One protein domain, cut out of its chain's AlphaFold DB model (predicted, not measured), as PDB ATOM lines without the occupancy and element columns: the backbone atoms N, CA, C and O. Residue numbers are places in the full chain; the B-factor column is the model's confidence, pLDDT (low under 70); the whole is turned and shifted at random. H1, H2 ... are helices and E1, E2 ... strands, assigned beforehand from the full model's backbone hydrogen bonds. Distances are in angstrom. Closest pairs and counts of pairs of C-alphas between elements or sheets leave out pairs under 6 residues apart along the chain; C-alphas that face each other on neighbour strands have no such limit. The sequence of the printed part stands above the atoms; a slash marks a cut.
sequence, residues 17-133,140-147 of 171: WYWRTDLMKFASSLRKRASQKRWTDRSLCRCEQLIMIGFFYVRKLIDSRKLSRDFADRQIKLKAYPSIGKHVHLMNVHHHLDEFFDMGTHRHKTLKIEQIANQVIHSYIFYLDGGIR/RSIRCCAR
ATOM      1  N   TRP A  17     -10.352  13.941  -3.740       89.81
ATOM      2  CA  TRP A  17     -10.294  14.739  -4.959       89.81
ATOM      3  C   TRP A  17     -10.758  16.180  -4.725       89.81
ATOM      4  O   TRP A  17     -10.018  17.107  -5.046       89.81
ATOM      5  N   TYR A  18     -11.905  16.382  -4.068       91.31
ATOM      6  CA  TYR A  18     -12.442  17.721  -3.785       91.31
ATOM      7  C   TYR A  18     -11.466  18.588  -2.976       91.31
ATOM      8  O   TYR A  18     -11.167  19.722  -3.348       91.31
ATOM      9  N   TRP A  19     -10.871  18.006  -1.934       92.12
ATOM     10  CA  TRP A  19      -9.891  18.671  -1.075       92.12
ATOM     11  C   TRP A  19      -8.634  19.086  -1.847       92.12
ATOM     12  O   TRP A  19      -8.113  20.186  -1.662       92.12
ATOM     13  N   ARG A  20      -8.141  18.218  -2.741       89.94
ATOM     14  CA  ARG A  20      -6.984  18.510  -3.600       89.94
ATOM     15  C   ARG A  20      -7.305  19.587  -4.636       89.94
ATOM     16  O   ARG A  20      -6.467  20.451  -4.889       89.94
ATOM     17  N   THR A  21      -8.506  19.562  -5.205       93.69
ATOM     18  CA  THR A  21      -8.977  20.575  -6.154       93.69
ATOM     19  C   THR A  21      -9.037  21.955  -5.506       93.69
ATOM     20  O   THR A  21      -8.537  22.925  -6.077       93.69
ATOM     21  N   ASP A  22      -9.551  22.056  -4.283       93.88
ATOM     22  CA  ASP A  22      -9.567  23.325  -3.554       93.88
ATOM     23  C   ASP A  22      -8.165  23.781  -3.140       93.88
ATOM     24  O   ASP A  22      -7.836  24.957  -3.301       93.88
ATOM     25  N   LEU A  23      -7.283  22.860  -2.737       93.06
ATOM     26  CA  LEU A  23      -5.870  23.178  -2.503       93.06
ATOM     27  C   LEU A  23      -5.191  23.768  -3.744       93.06
ATOM     28  O   LEU A  23      -4.420  24.722  -3.623       93.06
ATOM     29  N   MET A  24      -5.494  23.262  -4.943       93.19
ATOM     30  CA  MET A  24      -4.980  23.836  -6.190       93.19
ATOM     31  C   MET A  24      -5.504  25.260  -6.428       93.19
ATOM     32  O   MET A  24      -4.730  26.137  -6.829       93.19
ATOM     33  N   LYS A  25      -6.780  25.534  -6.127       94.38
ATOM     34  CA  LYS A  25      -7.353  26.892  -6.202       94.38
ATOM     35  C   LYS A  25      -6.693  27.838  -5.195       94.38
ATOM     36  O   LYS A  25      -6.359  28.973  -5.553       94.38
ATOM     37  N   PHE A  26      -6.463  27.383  -3.964       93.56
ATOM     38  CA  PHE A  26      -5.788  28.163  -2.923       93.56
ATOM     39  C   PHE A  26      -4.347  28.472  -3.320       93.56
ATOM     40  O   PHE A  26      -3.952  29.636  -3.313       93.56
ATOM     41  N   ALA A  27      -3.588  27.471  -3.774       92.31
ATOM     42  CA  ALA A  27      -2.219  27.653  -4.250       92.31
ATOM     43  C   ALA A  27      -2.145  28.647  -5.419       92.31
ATOM     44  O   ALA A  27      -1.288  29.532  -5.432       92.31
ATOM     45  N   SER A  28      -3.069  28.549  -6.375       91.94
ATOM     46  CA  SER A  28      -3.145  29.469  -7.516       91.94
ATOM     47  C   SER A  28      -3.464  30.899  -7.074       91.94
ATOM     48  O   SER A  28      -2.848  31.852  -7.547       91.94
ATOM     49  N   SER A  29      -4.383  31.055  -6.121       89.81
ATOM     50  CA  SER A  29      -4.735  32.354  -5.542       89.81
ATOM     51  C   SER A  29      -3.569  32.978  -4.773       89.81
ATOM     52  O   SER A  29      -3.306  34.168  -4.926       89.81
ATOM     53  N   LEU A  30      -2.834  32.185  -3.988       88.44
ATOM     54  CA  LEU A  30      -1.654  32.644  -3.252       88.44
ATOM     55  C   LEU A  30      -0.516  33.044  -4.196       88.44
ATOM     56  O   LEU A  30       0.095  34.088  -3.996       88.44
ATOM     57  N   ARG A  31      -0.280  32.284  -5.273       87.31
ATOM     58  CA  ARG A  31       0.713  32.641  -6.304       87.31
ATOM     59  C   ARG A  31       0.408  33.985  -6.959       87.31
ATOM     60  O   ARG A  31       1.315  34.793  -7.110       87.31
ATOM     61  N   LYS A  32      -0.858  34.250  -7.294       85.19
ATOM     62  CA  LYS A  32      -1.277  35.552  -7.845       85.19
ATOM     63  C   LYS A  32      -1.054  36.696  -6.853       85.19
ATOM     64  O   LYS A  32      -0.670  37.787  -7.251       85.19
ATOM     65  N   ARG A  33      -1.268  36.443  -5.560       83.50
ATOM     66  CA  ARG A  33      -1.054  37.432  -4.492       83.50
ATOM     67  C   ARG A  33       0.424  37.633  -4.147       83.50
ATOM     68  O   ARG A  33       0.770  38.674  -3.607       83.50
ATOM     69  N   ALA A  34       1.303  36.693  -4.493       81.00
ATOM     70  CA  ALA A  34       2.736  36.809  -4.224       81.00
ATOM     71  C   ALA A  34       3.402  37.981  -4.972       81.00
ATOM     72  O   ALA A  34       4.365  38.553  -4.471       81.00
ATOM     73  N   SER A  35       2.885  38.367  -6.145       76.56
ATOM     74  CA  SER A  35       3.356  39.532  -6.912       76.56
ATOM     75  C   SER A  35       2.593  40.827  -6.597       76.56
ATOM     76  O   SER A  35       2.887  41.880  -7.169       76.56
ATOM     77  N   GLN A  36       1.610  40.778  -5.693       75.19
ATOM     78  CA  GLN A  36       0.754  41.914  -5.377       75.19
ATOM     79  C   GLN A  36       1.520  42.969  -4.565       75.19
ATOM     80  O   GLN A  36       2.024  42.697  -3.476       75.19
ATOM     81  N   LYS A  37       1.574  44.201  -5.091       72.81
ATOM     82  CA  LYS A  37       2.279  45.329  -4.453       72.81
ATOM     83  C   LYS A  37       1.443  46.041  -3.384       72.81
ATOM     84  O   LYS A  37       1.988  46.480  -2.380       72.81
ATOM     85  N   ARG A  38       0.128  46.168  -3.592       77.44
ATOM     86  CA  ARG A  38      -0.785  46.880  -2.681       77.44
ATOM     87  C   ARG A  38      -1.608  45.892  -1.867       77.44
ATOM     88  O   ARG A  38      -2.339  45.094  -2.444       77.44
ATOM     89  N   TRP A  39      -1.549  46.000  -0.547       79.94
ATOM     90  CA  TRP A  39      -2.301  45.157   0.377       79.94
ATOM     91  C   TRP A  39      -3.341  45.995   1.116       79.94
ATOM     92  O   TRP A  39      -2.998  46.973   1.768       79.94
ATOM     93  N   THR A  40      -4.616  45.638   0.966       83.44
ATOM     94  CA  THR A  40      -5.709  46.165   1.797       83.44
ATOM     95  C   THR A  40      -5.970  45.207   2.953       83.44
ATOM     96  O   THR A  40      -5.733  44.007   2.793       83.44
ATOM     97  N   ASP A  41      -6.532  45.684   4.063       79.31
ATOM     98  CA  ASP A  41      -6.854  44.833   5.222       79.31
ATOM     99  C   ASP A  41      -7.738  43.643   4.836       79.31
ATOM    100  O   ASP A  41      -7.463  42.499   5.193       79.31
ATOM    101  N   ARG A  42      -8.734  43.877   3.973       83.12
ATOM    102  CA  ARG A  42      -9.570  42.812   3.401       83.12
ATOM    103  C   ARG A  42      -8.749  41.767   2.634       83.12
ATOM    104  O   ARG A  42      -9.035  40.574   2.711       83.12
ATOM    105  N   SER A  43      -7.746  42.202   1.869       83.62
ATOM    106  CA  SER A  43      -6.875  41.297   1.108       83.62
ATOM    107  C   SER A  43      -5.924  40.516   2.008       83.62
ATOM    108  O   SER A  43      -5.678  39.344   1.723       83.62
ATOM    109  N   LEU A  44      -5.413  41.145   3.072       82.94
ATOM    110  CA  LEU A  44      -4.588  40.499   4.091       82.94
ATOM    111  C   LEU A  44      -5.392  39.421   4.810       82.94
ATOM    112  O   LEU A  44      -5.036  38.253   4.702       82.94
ATOM    113  N   CYS A  45      -6.542  39.777   5.385       85.19
ATOM    114  CA  CYS A  45      -7.422  38.832   6.072       85.19
ATOM    115  C   CYS A  45      -7.813  37.656   5.162       85.19
ATOM    116  O   CYS A  45      -7.760  36.492   5.561       85.19
ATOM    117  N   ARG A  46      -8.124  37.916   3.882       87.56
ATOM    118  CA  ARG A  46      -8.436  36.830   2.944       87.56
ATOM    119  C   ARG A  46      -7.235  35.925   2.668       87.56
ATOM    120  O   ARG A  46      -7.415  34.726   2.470       87.56
ATOM    121  N   CYS A  47      -6.030  36.483   2.620       87.38
ATOM    122  CA  CYS A  47      -4.800  35.715   2.470       87.38
ATOM    123  C   CYS A  47      -4.541  34.843   3.706       87.38
ATOM    124  O   CYS A  47      -4.272  33.654   3.557       87.38
ATOM    125  N   GLU A  48      -4.714  35.394   4.908       85.56
ATOM    126  CA  GLU A  48      -4.585  34.666   6.177       85.56
ATOM    127  C   GLU A  48      -5.555  33.485   6.242       85.56
ATOM    128  O   GLU A  48      -5.134  32.350   6.459       85.56
ATOM    129  N   GLN A  49      -6.836  33.718   5.937       90.06
ATOM    130  CA  GLN A  49      -7.845  32.660   5.853       90.06
ATOM    131  C   GLN A  49      -7.450  31.558   4.864       90.06
ATOM    132  O   GLN A  49      -7.563  30.375   5.177       90.06
ATOM    133  N   LEU A  50      -6.979  31.931   3.668       91.44
ATOM    134  CA  LEU A  50      -6.561  30.966   2.647       91.44
ATOM    135  C   LEU A  50      -5.383  30.111   3.112       91.44
ATOM    136  O   LEU A  50      -5.359  28.910   2.843       91.44
ATOM    137  N   ILE A  51      -4.416  30.710   3.808       90.44
ATOM    138  CA  ILE A  51      -3.259  29.992   4.343       90.44
ATOM    139  C   ILE A  51      -3.706  29.033   5.448       90.44
ATOM    140  O   ILE A  51      -3.390  27.846   5.380       90.44
ATOM    141  N   MET A  52      -4.494  29.511   6.412       89.19
ATOM    142  CA  MET A  52      -4.994  28.702   7.527       89.19
ATOM    143  C   MET A  52      -5.807  27.496   7.045       89.19
ATOM    144  O   MET A  52      -5.501  26.354   7.396       89.19
ATOM    145  N   ILE A  53      -6.795  27.728   6.175       92.81
ATOM    146  CA  ILE A  53      -7.644  26.663   5.624       92.81
ATOM    147  C   ILE A  53      -6.812  25.714   4.751       92.81
ATOM    148  O   ILE A  53      -6.960  24.495   4.843       92.81
ATOM    149  N   GLY A  54      -5.888  26.244   3.944       93.38
ATOM    150  CA  GLY A  54      -5.006  25.437   3.107       93.38
ATOM    151  C   GLY A  54      -4.131  24.478   3.920       93.38
ATOM    152  O   GLY A  54      -4.092  23.283   3.630       93.38
ATOM    153  N   PHE A  55      -3.468  24.958   4.974       91.75
ATOM    154  CA  PHE A  55      -2.654  24.094   5.835       91.75
ATOM    155  C   PHE A  55      -3.497  23.116   6.660       91.75
ATOM    156  O   PHE A  55      -3.071  21.976   6.854       91.75
ATOM    157  N   PHE A  56      -4.711  23.499   7.062       91.75
ATOM    158  CA  PHE A  56      -5.664  22.576   7.678       91.75
ATOM    159  C   PHE A  56      -6.023  21.416   6.735       91.75
ATOM    160  O   PHE A  56      -5.972  20.254   7.142       91.75
ATOM    161  N   TYR A  57      -6.299  21.704   5.458       93.38
ATOM    162  CA  TYR A  57      -6.583  20.681   4.444       93.38
ATOM    163  C   TYR A  57      -5.391  19.737   4.274       93.38
ATOM    164  O   TYR A  57      -5.562  18.519   4.276       93.38
ATOM    165  N   VAL A  58      -4.173  20.282   4.178       91.75
ATOM    166  CA  VAL A  58      -2.947  19.476   4.083       91.75
ATOM    167  C   VAL A  58      -2.803  18.560   5.299       91.75
ATOM    168  O   VAL A  58      -2.608  17.358   5.117       91.75
ATOM    169  N   ARG A  59      -2.961  19.078   6.526       91.19
ATOM    170  CA  ARG A  59      -2.880  18.274   7.757       91.19
ATOM    171  C   ARG A  59      -3.908  17.140   7.754       91.19
ATOM    172  O   ARG A  59      -3.538  15.991   7.970       91.19
ATOM    173  N   LYS A  60      -5.174  17.428   7.428       90.56
ATOM    174  CA  LYS A  60      -6.245  16.417   7.402       90.56
ATOM    175  C   LYS A  60      -6.054  15.354   6.320       90.56
ATOM    176  O   LYS A  60      -6.388  14.188   6.542       90.56
ATOM    177  N   LEU A  61      -5.486  15.723   5.175       90.44
ATOM    178  CA  LEU A  61      -5.137  14.772   4.119       90.44
ATOM    179  C   LEU A  61      -3.949  13.875   4.504       90.44
ATOM    180  O   LEU A  61      -3.939  12.704   4.116       90.44
ATOM    181  N   ILE A  62      -2.982  14.398   5.267       89.75
ATOM    182  CA  ILE A  62      -1.888  13.608   5.857       89.75
ATOM    183  C   ILE A  62      -2.454  12.631   6.900       89.75
ATOM    184  O   ILE A  62      -2.206  11.432   6.785       89.75
ATOM    185  N   ASP A  63      -3.284  13.106   7.835       88.06
ATOM    186  CA  ASP A  63      -3.923  12.273   8.871       88.06
ATOM    187  C   ASP A  63      -4.760  11.138   8.271       88.06
ATOM    188  O   ASP A  63      -4.696   9.994   8.713       88.06
ATOM    189  N   SER A  64      -5.504  11.433   7.203       88.31
ATOM    190  CA  SER A  64      -6.330  10.445   6.499       88.31
ATOM    191  C   SER A  64      -5.520   9.512   5.586       88.31
ATOM    192  O   SER A  64      -6.111   8.737   4.833       88.31
ATOM    193  N   ARG A  65      -4.178   9.607   5.588       86.00
ATOM    194  CA  ARG A  65      -3.251   8.846   4.727       86.00
ATOM    195  C   ARG A  65      -3.603   8.929   3.235       86.00
ATOM    196  O   ARG A  65      -3.336   8.007   2.464       86.00
ATOM    197  N   LYS A  66      -4.214  10.045   2.817       85.38
ATOM    198  CA  LYS A  66      -4.573  10.332   1.418       85.38
ATOM    199  C   LYS A  66      -3.444  11.040   0.674       85.38
ATOM    200  O   LYS A  66      -3.557  11.246  -0.529       85.38
ATOM    201  N   LEU A  67      -2.361  11.418   1.349       85.19
ATOM    202  CA  LEU A  67      -1.119  11.901   0.741       85.19
ATOM    203  C   LEU A  67      -0.010  10.863   0.932       85.19
ATOM    204  O   LEU A  67      -0.038  10.101   1.896       85.19
ATOM    205  N   SER A  68       0.956  10.823   0.005       86.00
ATOM    206  CA  SER A  68       2.124   9.949   0.167       86.00
ATOM    207  C   SER A  68       2.915  10.361   1.407       86.00
ATOM    208  O   SER A  68       3.058  11.555   1.690       86.00
ATOM    209  N   ARG A  69       3.476   9.379   2.112       84.50
ATOM    210  CA  ARG A  69       4.366   9.631   3.248       84.50
ATOM    211  C   ARG A  69       5.602  10.421   2.815       84.50
ATOM    212  O   ARG A  69       5.976  11.369   3.493       84.50
ATOM    213  N   ASP A  70       6.100  10.156   1.608       86.50
ATOM    214  CA  ASP A  70       7.210  10.904   1.005       86.50
ATOM    215  C   ASP A  70       6.895  12.387   0.841       86.50
ATOM    216  O   ASP A  70       7.803  13.208   0.842       86.50
ATOM    217  N   PHE A  71       5.616  12.745   0.661       87.44
ATOM    218  CA  PHE A  71       5.191  14.140   0.609       87.44
ATOM    219  C   PHE A  71       5.187  14.762   2.008       87.44
ATOM    220  O   PHE A  71       5.719  15.855   2.183       87.44
ATOM    221  N   ALA A  72       4.627  14.070   3.001       86.69
ATOM    222  CA  ALA A  72       4.582  14.550   4.383       86.69
ATOM    223  C   ALA A  72       5.989  14.745   4.983       86.69
ATOM    224  O   ALA A  72       6.234  15.732   5.681       86.69
ATOM    225  N   ASP A  73       6.921  13.852   4.638       89.75
ATOM    226  CA  ASP A  73       8.308  13.853   5.105       89.75
ATOM    227  C   ASP A  73       9.233  14.814   4.340       89.75
ATOM    228  O   ASP A  73      10.405  14.954   4.707       89.75
ATOM    229  N   ARG A  74       8.737  15.521   3.311       89.69
ATOM    230  CA  ARG A  74       9.557  16.501   2.584       89.69
ATOM    231  C   ARG A  74      10.067  17.570   3.528       89.69
ATOM    232  O   ARG A  74       9.311  18.194   4.270       89.69
ATOM    233  N   GLN A  75      11.364  17.804   3.430       88.19
ATOM    234  CA  GLN A  75      12.081  18.753   4.254       88.19
ATOM    235  C   GLN A  75      12.122  20.122   3.577       88.19
ATOM    236  O   GLN A  75      12.608  20.263   2.456       88.19
ATOM    237  N   ILE A  76      11.621  21.137   4.273       86.12
ATOM    238  CA  ILE A  76      11.645  22.528   3.833       86.12
ATOM    239  C   ILE A  76      12.617  23.291   4.726       86.12
ATOM    240  O   ILE A  76      12.509  23.263   5.954       86.12
ATOM    241  N   LYS A  77      13.576  23.974   4.093       84.12
ATOM    242  CA  LYS A  77      14.488  24.903   4.766       84.12
ATOM    243  C   LYS A  77      13.761  26.210   5.035       84.12
ATOM    244  O   LYS A  77      13.127  26.769   4.144       84.12
ATOM    245  N   LEU A  78      13.880  26.702   6.255       80.31
ATOM    246  CA  LEU A  78      13.197  27.894   6.715       80.31
ATOM    247  C   LEU A  78      14.167  28.731   7.595       80.31
ATOM    248  O   LEU A  78      15.055  28.176   8.243       80.31
ATOM    249  N   LYS A  79      13.984  30.062   7.662       79.38
ATOM    250  CA  LYS A  79      14.603  30.965   8.673       79.38
ATOM    251  C   LYS A  79      13.790  31.162   9.976       79.38
ATOM    252  O   LYS A  79      12.680  31.695   9.927       79.38
ATOM    253  N   ALA A  80      14.330  30.704  11.107       76.88
ATOM    254  CA  ALA A  80      13.740  30.778  12.445       76.88
ATOM    255  C   ALA A  80      14.289  31.988  13.193       76.88
ATOM    256  O   ALA A  80      15.494  32.235  13.127       76.88
ATOM    257  N   TYR A  81      13.443  32.651  13.975       76.56
ATOM    258  CA  TYR A  81      13.861  33.727  14.869       76.56
ATOM    259  C   TYR A  81      13.621  33.288  16.317       76.56
ATOM    260  O   TYR A  81      12.521  32.815  16.630       76.56
ATOM    261  N   PRO A  82      14.637  33.345  17.194       71.31
ATOM    262  CA  PRO A  82      14.463  32.975  18.588       71.31
ATOM    263  C   PRO A  82      13.570  33.998  19.303       71.31
ATOM    264  O   PRO A  82      13.544  35.180  18.961       71.31
ATOM    265  N   SER A  83      12.818  33.524  20.297       69.75
ATOM    266  CA  SER A  83      12.071  34.417  21.181       69.75
ATOM    267  C   SER A  83      13.018  35.053  22.196       69.75
ATOM    268  O   SER A  83      13.909  34.375  22.702       69.75
ATOM    269  N   ILE A  84      12.787  36.327  22.516       68.81
ATOM    270  CA  ILE A  84      13.541  37.108  23.512       68.81
ATOM    271  C   ILE A  84      13.123  36.727  24.954       68.81
ATOM    272  O   ILE A  84      13.715  37.184  25.924       68.81
ATOM    273  N   GLY A  85      12.133  35.839  25.125       59.50
ATOM    274  CA  GLY A  85      11.729  35.307  26.436       59.50
ATOM    275  C   GLY A  85      10.562  36.042  27.101       59.50
ATOM    276  O   GLY A  85      10.121  35.631  28.170       59.50
ATOM    277  N   LYS A  86       9.999  37.079  26.467       60.78
ATOM    278  CA  LYS A  86       8.737  37.690  26.910       60.78
ATOM    279  C   LYS A  86       7.557  36.767  26.593       60.78
ATOM    280  O   LYS A  86       7.383  36.335  25.452       60.78
ATOM    281  N   HIS A  87       6.719  36.492  27.592       57.59
ATOM    282  CA  HIS A  87       5.476  35.755  27.384       57.59
ATOM    283  C   HIS A  87       4.491  36.583  26.551       57.59
ATOM    284  O   HIS A  87       4.172  37.729  26.867       57.59
ATOM    285  N   VAL A  88       3.996  35.982  25.470       58.91
ATOM    286  CA  VAL A  88       2.940  36.566  24.643       58.91
ATOM    287  C   VAL A  88       1.607  36.375  25.373       58.91
ATOM    288  O   VAL A  88       1.083  35.263  25.431       58.91
ATOM    289  N   HIS A  89       1.062  37.452  25.935       56.38
ATOM    290  CA  HIS A  89      -0.287  37.490  26.512       56.38
ATOM    291  C   HIS A  89      -1.275  38.117  25.522       56.38
ATOM    292  O   HIS A  89      -0.865  38.944  24.714       56.38
ATOM    293  N   LEU A  90      -2.570  37.772  25.605       52.06
ATOM    294  CA  LEU A  90      -3.639  38.303  24.733       52.06
ATOM    295  C   LEU A  90      -3.642  39.843  24.658       52.06
ATOM    296  O   LEU A  90      -3.834  40.402  23.584       52.06
ATOM    297  N   MET A  91      -3.336  40.510  25.773       48.88
ATOM    298  CA  MET A  91      -3.269  41.974  25.873       48.88
ATOM    299  C   MET A  91      -2.002  42.592  25.263       48.88
ATOM    300  O   MET A  91      -1.957  43.795  25.050       48.88
ATOM    301  N   ASN A  92      -0.976  41.788  24.966       53.66
ATOM    302  CA  ASN A  92       0.316  42.255  24.454       53.66
ATOM    303  C   ASN A  92       0.543  41.884  22.973       53.66
ATOM    304  O   ASN A  92       1.607  42.133  22.421       53.66
ATOM    305  N   VAL A  93      -0.459  41.281  22.316       53.41
ATOM    306  CA  VAL A  93      -0.375  40.774  20.928       53.41
ATOM    307  C   VAL A  93      -0.213  41.896  19.897       53.41
ATOM    308  O   VAL A  93       0.350  41.673  18.828       53.41
ATOM    309  N   HIS A  94      -0.699  43.099  20.210       49.44
ATOM    310  CA  HIS A  94      -0.629  44.254  19.314       49.44
ATOM    311  C   HIS A  94       0.672  45.061  19.434       49.44
ATOM    312  O   HIS A  94       0.933  45.896  18.565       49.44
ATOM    313  N   HIS A  95       1.484  44.814  20.466       49.50
ATOM    314  CA  HIS A  95       2.751  45.510  20.668       49.50
ATOM    315  C   HIS A  95       3.884  44.834  19.886       49.50
ATOM    316  O   HIS A  95       3.845  43.643  19.580       49.50
ATOM    317  N   HIS A  96       4.841  45.654  19.469       59.09
ATOM    318  CA  HIS A  96       5.845  45.395  18.441       59.09
ATOM    319  C   HIS A  96       6.443  43.972  18.483       59.09
ATOM    320  O   HIS A  96       6.999  43.545  19.489       59.09
ATOM    321  N   LEU A  97       6.381  43.243  17.355       60.50
ATOM    322  CA  LEU A  97       6.979  41.898  17.200       60.50
ATOM    323  C   LEU A  97       8.471  41.867  17.575       60.50
ATOM    324  O   LEU A  97       8.967  40.854  18.070       60.50
ATOM    325  N   ASP A  98       9.146  42.993  17.365       61.16
ATOM    326  CA  ASP A  98      10.546  43.274  17.677       61.16
ATOM    327  C   ASP A  98      10.856  43.115  19.178       61.16
ATOM    328  O   ASP A  98      11.996  42.873  19.558       61.16
ATOM    329  N   GLU A  99       9.843  43.205  20.044       63.31
ATOM    330  CA  GLU A  99       9.990  42.999  21.485       63.31
ATOM    331  C   GLU A  99       9.940  41.526  21.900       63.31
ATOM    332  O   GLU A  99      10.433  41.165  22.971       63.31
ATOM    333  N   PHE A 100       9.327  40.674  21.078       63.50
ATOM    334  CA  PHE A 100       9.142  39.253  21.374       63.50
ATOM    335  C   PHE A 100      10.157  38.366  20.659       63.50
ATOM    336  O   PHE A 100      10.439  37.260  21.139       63.50
ATOM    337  N   PHE A 101      10.702  38.831  19.532       66.38
ATOM    338  CA  PHE A 101      11.600  38.068  18.672       66.38
ATOM    339  C   PHE A 101      12.846  38.854  18.316       66.38
ATOM    340  O   PHE A 101      12.770  39.983  17.840       66.38
ATOM    341  N   ASP A 102      13.996  38.204  18.470       68.56
ATOM    342  CA  ASP A 102      15.252  38.765  18.005       68.56
ATOM    343  C   ASP A 102      15.286  38.632  16.484       68.56
ATOM    344  O   ASP A 102      15.424  37.540  15.928       68.56
ATOM    345  N   MET A 103      15.093  39.759  15.807       64.19
ATOM    346  CA  MET A 103      15.105  39.836  14.352       64.19
ATOM    347  C   MET A 103      16.508  39.994  13.766       64.19
ATOM    348  O   MET A 103      16.671  39.804  12.559       64.19
ATOM    349  N   GLY A 104      17.499  40.345  14.589       65.81
ATOM    350  CA  GLY A 104      18.894  40.461  14.170       65.81
ATOM    351  C   GLY A 104      19.516  39.088  13.936       65.81
ATOM    352  O   GLY A 104      20.273  38.897  12.982       65.81
ATOM    353  N   THR A 105      19.114  38.100  14.735       68.94
ATOM    354  CA  THR A 105      19.686  36.754  14.690       68.94
ATOM    355  C   THR A 105      18.695  35.748  14.107       68.94
ATOM    356  O   THR A 105      17.692  35.401  14.725       68.94
ATOM    357  N   HIS A 106      18.984  35.213  12.918       74.38
ATOM    358  CA  HIS A 106      18.193  34.132  12.324       74.38
ATOM    359  C   HIS A 106      18.961  32.812  12.344       74.38
ATOM    360  O   HIS A 106      20.172  32.769  12.141       74.38
ATOM    361  N   ARG A 107      18.242  31.707  12.550       77.62
ATOM    362  CA  ARG A 107      18.785  30.350  12.438       77.62
ATOM    363  C   ARG A 107      18.095  29.616  11.306       77.62
ATOM    364  O   ARG A 107      16.873  29.655  11.185       77.62
ATOM    365  N   HIS A 108      18.852  28.906  10.484       78.50
ATOM    366  CA  HIS A 108      18.247  28.005   9.511       78.50
ATOM    367  C   HIS A 108      17.730  26.755  10.223       78.50
ATOM    368  O   HIS A 108      18.461  26.109  10.971       78.50
ATOM    369  N   LYS A 109      16.466  26.405   9.986       81.44
ATOM    370  CA  LYS A 109      15.862  25.158  10.455       81.44
ATOM    371  C   LYS A 109      15.270  24.424   9.270       81.44
ATOM    372  O   LYS A 109      14.677  25.034   8.381       81.44
ATOM    373  N   THR A 110      15.399  23.113   9.287       86.44
ATOM    374  CA  THR A 110      14.753  22.243   8.315       86.44
ATOM    375  C   THR A 110      13.607  21.530   9.013       86.44
ATOM    376  O   THR A 110      13.814  20.915  10.056       86.44
ATOM    377  N   LEU A 111      12.393  21.653   8.477       86.38
ATOM    378  CA  LEU A 111      11.188  21.041   9.037       86.38
ATOM    379  C   LEU A 111      10.446  20.233   7.979       86.38
ATOM    380  O   LEU A 111      10.468  20.574   6.796       86.38
ATOM    381  N   LYS A 112       9.765  19.174   8.419       90.31
ATOM    382  CA  LYS A 112       8.878  18.386   7.559       90.31
ATOM    383  C   LYS A 112       7.589  19.153   7.258       90.31
ATOM    384  O   LYS A 112       7.128  19.929   8.098       90.31
ATOM    385  N   ILE A 113       6.963  18.895   6.109       88.31
ATOM    386  CA  ILE A 113       5.677  19.518   5.734       88.31
ATOM    387  C   ILE A 113       4.612  19.286   6.806       88.31
ATOM    388  O   ILE A 113       3.889  20.214   7.159       88.31
ATOM    389  N   GLU A 114       4.541  18.076   7.357       87.06
ATOM    390  CA  GLU A 114       3.594  17.754   8.426       87.06
ATOM    391  C   GLU A 114       3.783  18.644   9.664       87.06
ATOM    392  O   GLU A 114       2.814  19.179  10.205       87.06
ATOM    393  N   GLN A 115       5.034  18.861  10.075       86.50
ATOM    394  CA  GLN A 115       5.364  19.702  11.226       86.50
ATOM    395  C   GLN A 115       5.015  21.167  10.966       86.50
ATOM    396  O   GLN A 115       4.502  21.840  11.857       86.50
ATOM    397  N   ILE A 116       5.251  21.651   9.746       87.81
ATOM    398  CA  ILE A 116       4.900  23.016   9.338       87.81
ATOM    399  C   ILE A 116       3.383  23.195   9.359       87.81
ATOM    400  O   ILE A 116       2.892  24.152   9.950       87.81
ATOM    401  N   ALA A 117       2.632  22.259   8.772       88.25
ATOM    402  CA  ALA A 117       1.174  22.310   8.773       88.25
ATOM    403  C   ALA A 117       0.619  22.332  10.201       88.25
ATOM    404  O   ALA A 117      -0.233  23.160  10.506       88.25
ATOM    405  N   ASN A 118       1.160  21.488  11.085       87.50
ATOM    406  CA  ASN A 118       0.800  21.468  12.499       87.50
ATOM    407  C   ASN A 118       1.114  22.801  13.205       87.50
ATOM    408  O   ASN A 118       0.304  23.304  13.975       87.50
ATOM    409  N   GLN A 119       2.271  23.403  12.929       83.88
ATOM    410  CA  GLN A 119       2.650  24.689  13.523       83.88
ATOM    411  C   GLN A 119       1.749  25.835  13.062       83.88
ATOM    412  O   GLN A 119       1.392  26.677  13.880       83.88
ATOM    413  N   VAL A 120       1.364  25.866  11.783       85.94
ATOM    414  CA  VAL A 120       0.495  26.921  11.244       85.94
ATOM    415  C   VAL A 120      -0.896  26.853  11.876       85.94
ATOM    416  O   VAL A 120      -1.371  27.866  12.380       85.94
ATOM    417  N   ILE A 121      -1.522  25.672  11.932       84.62
ATOM    418  CA  ILE A 121      -2.877  25.532  12.504       84.62
ATOM    419  C   ILE A 121      -2.929  25.786  14.017       84.62
ATOM    420  O   ILE A 121      -3.986  26.107  14.548       84.62
ATOM    421  N   HIS A 122      -1.798  25.631  14.710       79.00
ATOM    422  CA  HIS A 122      -1.670  25.880  16.147       79.00
ATOM    423  C   HIS A 122      -0.940  27.193  16.456       79.00
ATOM    424  O   HIS A 122      -0.486  27.405  17.586       79.00
ATOM    425  N   SER A 123      -0.810  28.075  15.463       75.31
ATOM    426  CA  SER A 123      -0.271  29.411  15.681       75.31
ATOM    427  C   SER A 123      -1.291  30.285  16.419       75.31
ATOM    428  O   SER A 123      -2.476  30.301  16.106       75.31
ATOM    429  N   TYR A 124      -0.815  30.969  17.456       65.94
ATOM    430  CA  TYR A 124      -1.538  31.956  18.250       65.94
ATOM    431  C   TYR A 124      -1.449  33.357  17.631       65.94
ATOM    432  O   TYR A 124      -2.410  34.114  17.667       65.94
ATOM    433  N   ILE A 125      -0.303  33.689  17.026       67.06
ATOM    434  CA  ILE A 125      -0.124  34.898  16.219       67.06
ATOM    435  C   ILE A 125       0.148  34.449  14.792       67.06
ATOM    436  O   ILE A 125       1.012  33.606  14.560       67.06
ATOM    437  N   PHE A 126      -0.562  35.018  13.831       70.38
ATOM    438  CA  PHE A 126      -0.288  34.836  12.415       70.38
ATOM    439  C   PHE A 126      -0.294  36.205  11.763       70.38
ATOM    440  O   PHE A 126      -1.244  36.962  11.932       70.38
ATOM    441  N   TYR A 127       0.781  36.538  11.061       68.88
ATOM    442  CA  TYR A 127       0.936  37.866  10.498       68.88
ATOM    443  C   TYR A 127       1.575  37.790   9.109       68.88
ATOM    444  O   TYR A 127       2.416  36.917   8.886       68.88
ATOM    445  N   LEU A 128       1.219  38.703   8.190       70.00
ATOM    446  CA  LEU A 128       1.748  38.780   6.821       70.00
ATOM    447  C   LEU A 128       2.461  40.118   6.479       70.00
ATOM    448  O   LEU A 128       1.832  41.164   6.413       70.00
ATOM    449  N   ASP A 129       3.762  40.074   6.159       61.84
ATOM    450  CA  ASP A 129       4.600  41.060   5.425       61.84
ATOM    451  C   ASP A 129       4.117  41.130   3.970       61.84
ATOM    452  O   ASP A 129       4.795  40.751   3.008       61.84
ATOM    453  N   GLY A 130       2.883  41.577   3.760       52.81
ATOM    454  CA  GLY A 130       2.637  42.269   2.503       52.81
ATOM    455  C   GLY A 130       3.656  43.399   2.489       52.81
ATOM    456  O   GLY A 130       3.678  44.127   3.469       52.81
ATOM    457  N   GLY A 131       4.538  43.491   1.485       41.59
ATOM    458  CA  GLY A 131       5.621  44.488   1.386       41.59
ATOM    459  C   GLY A 131       5.122  45.937   1.309       41.59
ATOM    460  O   GLY A 131       5.395  46.663   0.356       41.59
ATOM    461  N   ILE A 132       4.344  46.331   2.305       38.19
ATOM    462  CA  ILE A 132       3.752  47.617   2.563       38.19
ATOM    463  C   ILE A 132       4.933  48.484   2.971       38.19
ATOM    464  O   ILE A 132       5.531  48.283   4.028       38.19
ATOM    465  N   ARG A 133       5.289  49.459   2.126       33.34
ATOM    466  CA  ARG A 133       5.985  50.627   2.667       33.34
ATOM    467  C   ARG A 133       5.046  51.189   3.732       33.34
ATOM    468  O   ARG A 133       3.896  51.468   3.384       33.34
ATOM    469  N   ARG A 140       4.264  46.537   9.967       34.66
ATOM    470  CA  ARG A 140       3.587  45.266  10.187       34.66
ATOM    471  C   ARG A 140       4.166  44.239   9.181       34.66
ATOM    472  O   ARG A 140       3.850  44.298   7.996       34.66
ATOM    473  N   SER A 141       5.069  43.357   9.661       35.22
ATOM    474  CA  SER A 141       5.906  42.380   8.903       35.22
ATOM    475  C   SER A 141       5.676  40.898   9.291       35.22
ATOM    476  O   SER A 141       5.639  40.614  10.486       35.22
ATOM    477  N   ILE A 142       5.510  39.982   8.295       32.94
ATOM    478  CA  ILE A 142       5.088  38.531   8.328       32.94
ATOM    479  C   ILE A 142       5.789  37.921   9.545       32.94
ATOM    480  O   ILE A 142       7.018  37.967   9.574       32.94
ATOM    481  N   ARG A 143       5.064  37.236  10.448       41.84
ATOM    482  CA  ARG A 143       5.620  36.142  11.277       41.84
ATOM    483  C   ARG A 143       4.527  35.384  12.047       41.84
ATOM    484  O   ARG A 143       3.627  35.994  12.612       41.84
ATOM    485  N   CYS A 144       4.606  34.049  12.063       31.11
ATOM    486  CA  CYS A 144       3.663  33.171  12.772       31.11
ATOM    487  C   CYS A 144       4.266  32.699  14.102       31.11
ATOM    488  O   CYS A 144       5.402  32.224  14.112       31.11
ATOM    489  N   CYS A 145       3.524  32.762  15.208       35.78
ATOM    490  CA  CYS A 145       3.939  32.301  16.534       35.78
ATOM    491  C   CYS A 145       2.968  31.259  17.086       35.78
ATOM    492  O   CYS A 145       1.773  31.507  17.083       35.78
ATOM    493  N   ALA A 146       3.464  30.127  17.595       31.27
ATOM    494  CA  ALA A 146       2.682  29.087  18.277       31.27
ATOM    495  C   ALA A 146       3.038  28.986  19.777       31.27
ATOM    496  O   ALA A 146       4.075  29.485  20.216       31.27
ATOM    497  N   ARG A 147       2.139  28.342  20.535       32.16
ATOM    498  CA  ARG A 147       2.052  28.197  22.006       32.16
ATOM    499  C   ARG A 147       3.362  27.759  22.710       32.16
ATOM    500  O   ARG A 147       4.031  26.849  22.216       32.16
TER     501      ARG A 147
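What this domain is: This is residues 17 to 133 and 140 to 147 of the 171 residues of an uncharacterized protein of Candidatus Sulfopaludibacter sp. SbA3 (UniProt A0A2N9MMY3). A hairpin of two long helices, H1 and H2, has a short helix, H4, packed on another side of H2, and a two-stranded antiparallel ribbon, E1 and E2, lies next to H4. The long link of residues 81 to 106 makes a large loop at the end of the domain away from Trp 17, and the short strand E3 leads from H4 into a last stretch of loops with a cut in it. The printed part has 125 residues, with four named helices and three named strands in the order H1 H2 H3 E1 E2 H4 E3. The class is mixed, helices and strands, and the one sheet has the order E1 - E2, antiparallel. The whole is compact, with a radius of gyration of the C-alphas of 15.7 A and spans of 43 by 31 by 26 A.

How they stand to each other: H1, residues 17 to 34, and H2, residues 41 to 63, are joined by a short link and form a helical hairpin. H2 touches H1 with its residues 47 to 57 alone, and the closest C-alphas of the two helices are those of Leu 23 and Gly 54, 6.1 A apart. They run opposite ways at a steep tilt of 36 degrees, only just steep. H3, residues 69 to 72, follows over a tight link and is close to H2 but not clearly touching it; the closest C-alphas, those of Ile 62 and Ala 72, are 6.7 A apart. E1, residues 75 to 80, and E2, residues 107 to 112, form a hairpin and are antiparallel, with 147 degrees between their directions. N 76 and O 111 are within hydrogen-bond range at 2.8 A, and so are N 109 and O 78 at 2.9 A. H4, residues 113 to 121, follows E2 with no residue between them. H2 touches H4 with its residues 52 to 62 alone; the closest C-alphas of the two helices, those of Phe 55 and Ala 117, are 5.1 A apart. The two helices run opposite ways at a steep tilt of 48 degrees. H3 and H4 only just touch, with 3 pairs of C-alphas within 8 A, the closest being those of Ala 72 and Glu 114 at 5.3 A. The closest C-alphas of E1 and H4, those of Gln 75 and Ile 113, are 6.6 A apart. H1 and H4 are apart, and so are H2 and both strands of the sheet. E3, residues 123 to 125, pairs with no named strand, but its residues pair antiparallel with residues 145 to 146; E3 and H4 meet only through their link. In H1, H2 and H4 every O i to N i+4 pair is within hydrogen-bond range, while H3 is too short for such a pair.

Where its parts are: H1 begins with C-alpha 17 at (-10.294, 14.739, -4.959) and is 25.6 A long from first to last C-alpha. H2 is 32.9 A long and ends with C-alpha 63 at (-3.923, 12.273, 8.871). H3 has four residues. E1 is 14.6 A long and E2 16.3 A. H4 is 12.5 A long, and E3, three residues, ends with C-alpha 125 at (-0.124, 34.898, 16.219).

The domain as a whole: The two C-alphas farthest apart are those of Trp 17 and Glu 99, at 43.7 A. Residues 134 to 139 are cut out, and C-alphas 133 and 140 are 9.5 A apart across the cut. The link from E1 to E2, 26 residues, is long. The mean pLDDT of the printed part is 75.7, and 39 residues are under 70: residues 83 to 105, 124 to 125, 127, 129 to 133 and 140 to 147.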